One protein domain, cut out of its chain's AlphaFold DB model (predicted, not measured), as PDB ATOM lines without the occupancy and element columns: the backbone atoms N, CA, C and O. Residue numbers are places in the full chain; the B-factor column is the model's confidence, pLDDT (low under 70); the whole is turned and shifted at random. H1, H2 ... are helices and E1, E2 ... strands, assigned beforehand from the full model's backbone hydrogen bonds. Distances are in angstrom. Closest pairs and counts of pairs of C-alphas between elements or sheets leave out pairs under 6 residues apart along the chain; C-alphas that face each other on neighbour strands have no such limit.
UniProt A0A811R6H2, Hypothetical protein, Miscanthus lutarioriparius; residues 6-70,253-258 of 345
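AT A GLANCE: This is residues 6 to 70 and 253 to 258 of the 345 residues of the protein "Hypothetical protein" of Miscanthus lutarioriparius (UniProt A0A811R6H2). With little regular structure, the printed part is a small antiparallel hairpin, E1 and E2, with the short helix H1 beside E1 and H2 leading away from E2; E3 is near H2, and residues 55 to 60 stick out. The 71 residues are mixed, helices and strands, in the order H1 E1 E2 H2 E3 E4, with 26 in named elements. It is only just loose, close to compact: radius of gyration of the C-alphas 13.8 A, spans 37 by 31 by 19 A.

HOW THE PARTS SIT: The closest C-alphas of H1, residues 11 to 14, and E1, residues 19 to 21, are those of Ile 11 and Thr 20, 6.4 A apart. E1 and E2, residues 27 to 29, form a hairpin, with N 20 and O 28 within hydrogen-bond range at 2.9 A. The closest C-alphas of E2 and H2, residues 44 to 52, are those of Cys 28 and Val 44, 5.5 A apart. In H2 every O i to N i+4 pair is within range; H1 is too short for one. E3, residues 66 to 69, and E4, residues 256 to 258, are apart and pair with no named strand.

IN THESE COORDINATES: H1 begins at C-alpha 11 (-18.082, -6.409, -7.757). H2 is 12.4 A long and E3 9.8 A. E4 ends at C-alpha 258 (-8.261, -16.283, 13.050).

THE WHOLE: Residues 71 to 252 are not printed; C-alphas 70 and 253 are 13.4 A apart. The links E2 to H2 and H2 to E3 are long. No printed residue is under pLDDT 70.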
ATOM      1  N   GLY A   6     -12.468  -3.808  -6.799       81.00
ATOM      2  CA  GLY A   6     -13.742  -3.986  -7.497       81.00
ATOM      3  C   GLY A   6     -13.639  -4.917  -8.704       81.00
ATOM      4  O   GLY A   6     -14.537  -5.722  -8.933       81.00
ATOM      5  N   GLU A   7     -12.535  -4.839  -9.444       83.50
ATOM      6  CA  GLU A   7     -12.253  -5.726 -10.576       83.50
ATOM      7  C   GLU A   7     -11.802  -7.113 -10.104       83.50
ATOM      8  O   GLU A   7     -12.315  -8.114 -10.595       83.50
ATOM      9  N   LEU A   8     -10.931  -7.178  -9.088       84.81
ATOM     10  CA  LEU A   8     -10.437  -8.445  -8.531       84.81
ATOM     11  C   LEU A   8     -11.569  -9.359  -8.031       84.81
ATOM     12  O   LEU A   8     -11.525 -10.563  -8.261       84.81
ATOM     13  N   TYR A   9     -12.574  -8.789  -7.360       87.69
ATOM     14  CA  TYR A   9     -13.726  -9.525  -6.823       87.69
ATOM     15  C   TYR A   9     -14.972  -9.462  -7.723       87.69
ATOM     16  O   TYR A   9     -16.066  -9.826  -7.286       87.69
ATOM     17  N   ASN A  10     -14.832  -8.970  -8.961       88.44
ATOM     18  CA  ASN A  10     -15.921  -8.784  -9.925       88.44
ATOM     19  C   ASN A  10     -17.170  -8.087  -9.337       88.44
ATOM     20  O   ASN A  10     -18.305  -8.418  -9.680       88.44
ATOM     21  N   ILE A  11     -16.981  -7.104  -8.450       89.38
ATOM     22  CA  ILE A  11     -18.082  -6.409  -7.757       89.38
ATOM     23  C   ILE A  11     -18.999  -5.710  -8.765       89.38
ATOM     24  O   ILE A  11     -20.208  -5.654  -8.573       89.38
ATOM     25  N   LEU A  12     -18.454  -5.231  -9.887       85.38
ATOM     26  CA  LEU A  12     -19.258  -4.660 -10.972       85.38
ATOM     27  C   LEU A  12     -20.104  -5.710 -11.714       85.38
ATOM     28  O   LEU A  12     -21.137  -5.364 -12.281       85.38
ATOM     29  N   GLY A  13     -19.698  -6.981 -11.720       85.44
ATOM     30  CA  GLY A  13     -20.426  -8.061 -12.379       85.44
ATOM     31  C   GLY A  13     -21.691  -8.463 -11.623       85.44
ATOM     32  O   GLY A  13     -22.781  -8.411 -12.191       85.44
ATOM     33  N   TRP A  14     -21.547  -8.838 -10.349       86.38
ATOM     34  CA  TRP A  14     -22.654  -9.331  -9.514       86.38
ATOM     35  C   TRP A  14     -23.320  -8.235  -8.671       86.38
ATOM     36  O   TRP A  14     -24.488  -8.358  -8.298       86.38
ATOM     37  N   GLY A  15     -22.585  -7.169  -8.342       86.19
ATOM     38  CA  GLY A  15     -23.010  -6.133  -7.404       86.19
ATOM     39  C   GLY A  15     -23.687  -4.926  -8.050       86.19
ATOM     40  O   GLY A  15     -24.454  -4.242  -7.374       86.19
ATOM     41  N   GLU A  16     -23.467  -4.648  -9.341       81.38
ATOM     42  CA  GLU A  16     -24.127  -3.525 -10.023       81.38
ATOM     43  C   GLU A  16     -25.660  -3.734 -10.075       81.38
ATOM     44  O   GLU A  16     -26.127  -4.823 -10.419       81.38
ATOM     45  N   PRO A  17     -26.484  -2.700  -9.807       90.50
ATOM     46  CA  PRO A  17     -26.128  -1.314  -9.477       90.50
ATOM     47  C   PRO A  17     -26.051  -0.997  -7.977       90.50
ATOM     48  O   PRO A  17     -25.966   0.176  -7.622       90.50
ATOM     49  N   TYR A  18     -26.126  -1.998  -7.105       94.00
ATOM     50  CA  TYR A  18     -26.325  -1.822  -5.664       94.00
ATOM     51  C   TYR A  18     -25.039  -1.773  -4.853       94.00
ATOM     52  O   TYR A  18     -25.061  -1.251  -3.748       94.00
ATOM     53  N   PHE A  19     -23.928  -2.293  -5.366       94.69
ATOM     54  CA  PHE A  19     -22.672  -2.354  -4.628       94.69
ATOM     55  C   PHE A  19     -21.512  -1.808  -5.454       94.69
ATOM     56  O   PHE A  19     -21.451  -1.966  -6.674       94.69
ATOM     57  N   THR A  20     -20.596  -1.123  -4.779       92.81
ATOM     58  CA  THR A  20     -19.377  -0.566  -5.370       92.81
ATOM     59  C   THR A  20     -18.254  -0.512  -4.338       92.81
ATOM     60  O   THR A  20     -18.474  -0.826  -3.172       92.81
ATOM     61  N   MET A  21     -17.064  -0.088  -4.754       91.75
ATOM     62  CA  MET A  21     -15.936   0.164  -3.858       91.75
ATOM     63  C   MET A  21     -15.640   1.659  -3.817       91.75
ATOM     64  O   MET A  21     -15.559   2.292  -4.870       91.75
ATOM     65  N   ASN A  22     -15.456   2.216  -2.621       89.69
ATOM     66  CA  ASN A  22     -14.990   3.595  -2.485       89.69
ATOM     67  C   ASN A  22     -13.462   3.697  -2.636       89.69
ATOM     68  O   ASN A  22     -12.746   2.702  -2.765       89.69
ATOM     69  N   SER A  23     -12.944   4.925  -2.587       88.00
ATOM     70  CA  SER A  23     -11.509   5.215  -2.701       88.00
ATOM     71  C   SER A  23     -10.656   4.671  -1.549       88.00
ATOM     72  O   SER A  23      -9.440   4.588  -1.701       88.00
ATOM     73  N   LEU A  24     -11.265   4.312  -0.414       89.50
ATOM     74  CA  LEU A  24     -10.585   3.678   0.723       89.50
ATOM     75  C   LEU A  24     -10.481   2.155   0.561       89.50
ATOM     76  O   LEU A  24      -9.809   1.499   1.349       89.50
ATOM     77  N   GLY A  25     -11.118   1.584  -0.467       89.19
ATOM     78  CA  GLY A  25     -11.200   0.140  -0.638       89.19
ATOM     79  C   GLY A  25     -12.237  -0.513   0.274       89.19
ATOM     80  O   GLY A  25     -12.146  -1.713   0.508       89.19
ATOM     81  N   HIS A  26     -13.229   0.239   0.761       92.25
ATOM     82  CA  HIS A  26     -14.380  -0.314   1.473       92.25
ATOM     83  C   HIS A  26     -15.542  -0.584   0.516       92.25
ATOM     84  O   HIS A  26     -15.770   0.159  -0.448       92.25
ATOM     85  N   LEU A  27     -16.315  -1.626   0.824       94.25
ATOM     86  CA  LEU A  27     -17.563  -1.922   0.135       94.25
ATOM     87  C   LEU A  27     -18.617  -0.870   0.489       94.25
ATOM     88  O   LEU A  27     -18.834  -0.557   1.659       94.25
ATOM     89  N   CYS A  28     -19.287  -0.345  -0.528       94.88
ATOM     90  CA  CYS A  28     -20.342   0.646  -0.385       94.88
ATOM     91  C   CYS A  28     -21.643   0.146  -1.007       94.88
ATOM     92  O   CYS A  28     -21.647  -0.356  -2.133       94.88
ATOM     93  N   ALA A  29     -22.752   0.326  -0.291       96.25
ATOM     94  CA  ALA A  29     -24.093   0.062  -0.785       96.25
ATOM     95  C   ALA A  29     -24.715   1.325  -1.408       96.25
ATOM     96  O   ALA A  29     -24.583   2.435  -0.896       96.25
ATOM     97  N   LYS A  30     -25.424   1.132  -2.517       95.62
ATOM     98  CA  LYS A  30     -26.169   2.124  -3.290       95.62
ATOM     99  C   LYS A  30     -27.660   1.841  -3.113       95.62
ATOM    100  O   LYS A  30     -28.221   1.075  -3.903       95.62
ATOM    101  N   PRO A  31     -28.311   2.401  -2.075       92.25
ATOM    102  CA  PRO A  31     -29.679   2.029  -1.704       92.25
ATOM    103  C   PRO A  31     -30.696   2.299  -2.821       92.25
ATOM    104  O   PRO A  31     -31.670   1.564  -2.953       92.25
ATOM    105  N   HIS A  32     -30.433   3.290  -3.680       93.50
ATOM    106  CA  HIS A  32     -31.281   3.650  -4.819       93.50
ATOM    107  C   HIS A  32     -30.742   3.110  -6.160       93.50
ATOM    108  O   HIS A  32     -31.133   3.555  -7.239       93.50
ATOM    109  N   GLY A  33     -29.811   2.148  -6.124       91.75
ATOM    110  CA  GLY A  33     -29.167   1.603  -7.316       91.75
ATOM    111  C   GLY A  33     -28.520   2.704  -8.163       91.75
ATOM    112  O   GLY A  33     -27.741   3.509  -7.651       91.75
ATOM    113  N   ARG A  34     -28.878   2.770  -9.453       91.31
ATOM    114  CA  ARG A  34     -28.347   3.762 -10.412       91.31
ATOM    115  C   ARG A  34     -28.751   5.202 -10.104       91.31
ATOM    116  O   ARG A  34     -28.077   6.116 -10.561       91.31
ATOM    117  N   GLU A  35     -29.827   5.388  -9.349       92.56
ATOM    118  CA  GLU A  35     -30.331   6.705  -8.951       92.56
ATOM    119  C   GLU A  35     -29.691   7.204  -7.649       92.56
ATOM    120  O   GLU A  35     -29.972   8.314  -7.207       92.56
ATOM    121  N   THR A  36     -28.805   6.409  -7.036       92.56
ATOM    122  CA  THR A  36     -28.042   6.841  -5.861       92.56
ATOM    123  C   THR A  36     -27.141   8.003  -6.258       92.56
ATOM    124  O   THR A  36     -26.219   7.838  -7.061       92.56
ATOM    125  N   THR A  37     -27.405   9.182  -5.699       93.12
ATOM    126  CA  THR A  37     -26.597  10.372  -5.980       93.12
ATOM    127  C   THR A  37     -25.257  10.310  -5.234       93.12
ATOM    128  O   THR A  37     -25.161   9.647  -4.194       93.12
ATOM    129  N   PRO A  38     -24.198  10.977  -5.736       89.81
ATOM    130  CA  PRO A  38     -22.915  11.031  -5.038       89.81
ATOM    131  C   PRO A  38     -23.079  11.519  -3.592       89.81
ATOM    132  O   PRO A  38     -23.684  12.562  -3.351       89.81
ATOM    133  N   GLY A  39     -22.548  10.759  -2.632       88.94
ATOM    134  CA  GLY A  39     -22.682  11.038  -1.196       88.94
ATOM    135  C   GLY A  39     -23.854  10.343  -0.493       88.94
ATOM    136  O   GLY A  39     -23.889  10.346   0.732       88.94
ATOM    137  N   GLN A  40     -24.775   9.700  -1.223       93.00
ATOM    138  CA  GLN A  40     -25.792   8.805  -0.635       93.00
ATOM    139  C   GLN A  40     -25.318   7.349  -0.503       93.00
ATOM    140  O   GLN A  40     -26.071   6.480  -0.063       93.00
ATOM    141  N   GLU A  41     -24.087   7.066  -0.920       94.38
ATOM    142  CA  GLU A  41     -23.467   5.753  -0.788       94.38
ATOM    143  C   GLU A  41     -23.220   5.436   0.691       94.38
ATOM    144  O   GLU A  41     -22.729   6.266   1.456       94.38
ATOM    145  N   ILE A  42     -23.567   4.218   1.094       95.69
ATOM    146  CA  ILE A  42     -23.432   3.754   2.472       95.69
ATOM    147  C   ILE A  42     -22.162   2.917   2.561       95.69
ATOM    148  O   ILE A  42     -22.131   1.796   2.055       95.69
ATOM    149  N   ASP A  43     -21.128   3.447   3.212       95.94
ATOM    150  CA  ASP A  43     -19.924   2.684   3.552       95.94
ATOM    151  C   ASP A  43     -20.285   1.592   4.574       95.94
ATOM    152  O   ASP A  43     -20.715   1.883   5.696       95.94
ATOM    153  N   VAL A  44     -20.155   0.328   4.160       95.75
ATOM    154  CA  VAL A  44     -20.582  -0.835   4.948       95.75
ATOM    155  C   VAL A  44     -19.708  -1.014   6.189       95.75
ATOM    156  O   VAL A  44     -20.245  -1.301   7.258       95.75
ATOM    157  N   ASP A  45     -18.395  -0.790   6.082       94.94
ATOM    158  CA  ASP A  45     -17.480  -0.871   7.227       94.94
ATOM    159  C   ASP A  45     -17.850   0.179   8.279       94.94
ATOM    160  O   ASP A  45     -18.053  -0.142   9.450       94.94
ATOM    161  N   SER A  46     -18.102   1.415   7.846       94.94
ATOM    162  CA  SER A  46     -18.537   2.493   8.742       94.94
ATOM    163  C   SER A  46     -19.840   2.170   9.483       94.94
ATOM    164  O   SER A  46     -20.010   2.574  10.635       94.94
ATOM    165  N   VAL A  47     -20.778   1.461   8.843       94.56
ATOM    166  CA  VAL A  47     -22.012   0.993   9.497       94.56
ATOM    167  C   VAL A  47     -21.703  -0.081  10.534       94.56
ATOM    168  O   VAL A  47     -22.188   0.021  11.659       94.56
ATOM    169  N   ILE A  48     -20.877  -1.072  10.190       94.12
ATOM    170  CA  ILE A  48     -20.488  -2.157  11.100       94.12
ATOM    171  C   ILE A  48     -19.810  -1.586  12.350       94.12
ATOM    172  O   ILE A  48     -20.245  -1.881  13.462       94.12
ATOM    173  N   GLN A  49     -18.821  -0.704  12.184       93.50
ATOM    174  CA  GLN A  49     -18.108  -0.085  13.306       93.50
ATOM    175  C   GLN A  49     -19.055   0.694  14.229       93.50
ATOM    176  O   GLN A  49     -18.977   0.577  15.451       93.50
ATOM    177  N   LYS A  50     -20.005   1.455  13.662       92.44
ATOM    178  CA  LYS A  50     -21.018   2.184  14.447       92.44
ATOM    179  C   LYS A  50     -21.943   1.253  15.225       92.44
ATOM    180  O   LYS A  50     -22.308   1.571  16.352       92.44
ATOM    181  N   VAL A  51     -22.345   0.138  14.619       91.69
ATOM    182  CA  VAL A  51     -23.251  -0.836  15.236       91.69
ATOM    183  C   VAL A  51     -22.557  -1.600  16.365       91.69
ATOM    184  O   VAL A  51     -23.162  -1.777  17.416       91.69
ATOM    185  N   LEU A  52     -21.290  -1.986  16.187       91.25
ATOM    186  CA  LEU A  52     -20.490  -2.655  17.221       91.25
ATOM    187  C   LEU A  52     -20.154  -1.738  18.405       91.25
ATOM    188  O   LEU A  52     -20.076  -2.201  19.535       91.25
ATOM    189  N   ALA A  53     -19.963  -0.438  18.157       89.50
ATOM    190  CA  ALA A  53     -19.715   0.546  19.211       89.50
ATOM    191  C   ALA A  53     -20.988   0.968  19.970       89.50
ATOM    192  O   ALA A  53     -20.902   1.654  20.988       89.50
ATOM    193  N   GLY A  54     -22.166   0.625  19.445       86.12
ATOM    194  CA  GLY A  54     -23.456   1.013  19.998       86.12
ATOM    195  C   GLY A  54     -24.184  -0.120  20.718       86.12
ATOM    196  O   GLY A  54     -23.750  -1.268  20.777       86.12
ATOM    197  N   SER A  55     -25.363   0.213  21.232       81.44
ATOM    198  CA  SER A  55     -26.342  -0.761  21.708       81.44
ATOM    199  C   SER A  55     -27.630  -0.609  20.905       81.44
ATOM    200  O   SER A  55     -27.972   0.477  20.437       81.44
ATOM    201  N   THR A  56     -28.352  -1.709  20.736       82.06
ATOM    202  CA  THR A  56     -29.705  -1.721  20.171       82.06
ATOM    203  C   THR A  56     -30.671  -0.906  21.035       82.06
ATOM    204  O   THR A  56     -30.394  -0.624  22.201       82.06
ATOM    205  N   ASN A  57     -31.846  -0.581  20.487       77.94
ATOM    206  CA  ASN A  57     -32.906   0.129  21.218       77.94
ATOM    207  C   ASN A  57     -33.320  -0.575  22.526       77.94
ATOM    208  O   ASN A  57     -33.766   0.087  23.457       77.94
ATOM    209  N   ASP A  58     -33.117  -1.894  22.611       81.94
ATOM    210  CA  ASP A  58     -33.414  -2.715  23.790       81.94
ATOM    211  C   ASP A  58     -32.205  -2.849  24.743       81.94
ATOM    212  O   ASP A  58     -32.193  -3.705  25.628       81.94
ATOM    213  N   GLY A  59     -31.152  -2.049  24.539       81.62
ATOM    214  CA  GLY A  59     -29.941  -2.020  25.363       81.62
ATOM    215  C   GLY A  59     -28.989  -3.203  25.164       81.62
ATOM    216  O   GLY A  59     -28.072  -3.379  25.960       81.62
ATOM    217  N   LYS A  60     -29.183  -4.029  24.130       84.31
ATOM    218  CA  LYS A  60     -28.298  -5.167  23.823       84.31
ATOM    219  C   LYS A  60     -27.195  -4.763  22.858       84.31
ATOM    220  O   LYS A  60     -27.480  -4.086  21.873       84.31
ATOM    221  N   GLU A  61     -25.979  -5.227  23.094       86.69
ATOM    222  CA  GLU A  61     -24.880  -5.106  22.136       86.69
ATOM    223  C   GLU A  61     -25.140  -5.969  20.898       86.69
ATOM    224  O   GLU A  61     -25.689  -7.072  20.989       86.69
ATOM    225  N   VAL A  62     -24.754  -5.457  19.731       87.31
ATOM    226  CA  VAL A  62     -24.789  -6.227  18.486       87.31
ATOM    227  C   VAL A  62     -23.452  -6.935  18.323       87.31
ATOM    228  O   VAL A  62     -22.401  -6.317  18.444       87.31
ATOM    229  N   GLN A  63     -23.493  -8.229  18.024       89.31
ATOM    230  CA  GLN A  63     -22.308  -9.051  17.805       89.31
ATOM    231  C   GLN A  63     -22.385  -9.748  16.447       89.31
ATOM    232  O   GLN A  63     -23.449  -9.830  15.829       89.31
ATOM    233  N   PHE A  64     -21.247 -10.257  15.985       91.62
ATOM    234  CA  PHE A  64     -21.213 -11.163  14.846       91.62
ATOM    235  C   PHE A  64     -21.763 -12.549  15.223       91.62
ATOM    236  O   PHE A  64     -21.600 -12.981  16.366       91.62
ATOM    237  N   PRO A  65     -22.350 -13.287  14.266       92.62
ATOM    238  CA  PRO A  65     -22.695 -12.863  12.905       92.62
ATOM    239  C   PRO A  65     -23.895 -11.902  12.885       92.62
ATOM    240  O   PRO A  65     -24.826 -12.049  13.675       92.62
ATOM    241  N   MET A  66     -23.913 -10.950  11.946       91.06
ATOM    242  CA  MET A  66     -25.032 -10.008  11.786       91.06
ATOM    243  C   MET A  66     -25.548  -9.958  10.348       91.06
ATOM    244  O   MET A  66     -24.811 -10.224   9.402       91.06
ATOM    245  N   ILE A  67     -26.823  -9.601  10.178       91.50
ATOM    246  CA  ILE A  67     -27.447  -9.429   8.861       91.50
ATOM    247  C   ILE A  67     -27.754  -7.949   8.663       91.50
ATOM    248  O   ILE A  67     -28.629  -7.399   9.331       91.50
ATOM    249  N   LEU A  68     -27.068  -7.324   7.711       93.06
ATOM    250  CA  LEU A  68     -27.372  -5.973   7.262       93.06
ATOM    251  C   LEU A  68     -28.445  -6.037   6.171       93.06
ATOM    252  O   LEU A  68     -28.337  -6.837   5.242       93.06
ATOM    253  N   ARG A  69     -29.490  -5.214   6.285       93.81
ATOM    254  CA  ARG A  69     -30.602  -5.159   5.325       93.81
ATOM    255  C   ARG A  69     -30.722  -3.775   4.705       93.81
ATOM    256  O   ARG A  69     -30.567  -2.769   5.390       93.81
ATOM    257  N   PHE A  70     -31.078  -3.750   3.429       94.50
ATOM    258  CA  PHE A  70     -31.258  -2.568   2.597       94.50
ATOM    259  C   PHE A  70     -32.670  -2.586   1.982       94.50
ATOM    260  O   PHE A  70     -32.832  -2.981   0.824       94.50
ATOM    261  N   ILE A 253     -22.723 -10.391   7.529       93.69
ATOM    262  CA  ILE A 253     -21.411  -9.919   7.958       93.69
ATOM    263  C   ILE A 253     -20.864 -10.896   8.991       93.69
ATOM    264  O   ILE A 253     -21.511 -11.182  10.006       93.69
ATOM    265  N   LEU A 254     -19.666 -11.397   8.710       92.69
ATOM    266  CA  LEU A 254     -18.949 -12.371   9.519       92.69
ATOM    267  C   LEU A 254     -17.596 -11.802   9.924       92.69
ATOM    268  O   LEU A 254     -16.948 -11.106   9.146       92.69
ATOM    269  N   GLU A 255     -17.151 -12.176  11.114       91.94
ATOM    270  CA  GLU A 255     -15.800 -11.898  11.580       91.94
ATOM    271  C   GLU A 255     -14.889 -13.095  11.307       91.94
ATOM    272  O   GLU A 255     -15.276 -14.252  11.515       91.94
ATOM    273  N   ALA A 256     -13.668 -12.813  10.858       92.50
ATOM    274  CA  ALA A 256     -12.591 -13.788  10.855       92.50
ATOM    275  C   ALA A 256     -11.972 -13.847  12.259       92.50
ATOM    276  O   ALA A 256     -11.275 -12.926  12.674       92.50
ATOM    277  N   LEU A 257     -12.211 -14.945  12.977       92.25
ATOM    278  CA  LEU A 257     -11.690 -15.172  14.328       92.25
ATOM    279  C   LEU A 257     -10.182 -15.436  14.320       92.25
ATOM    280  O   LEU A 257      -9.474 -15.108  15.268       92.25
ATOM    281  N   SER A 258      -9.686 -16.061  13.253       92.69
ATOM    282  CA  SER A 258      -8.261 -16.283  13.050       92.69
ATOM    283  C   SER A 258      -7.919 -16.403  11.568       92.69
ATOM    284  O   SER A 258      -8.744 -16.805  10.745       92.69
TER     285      SER A 258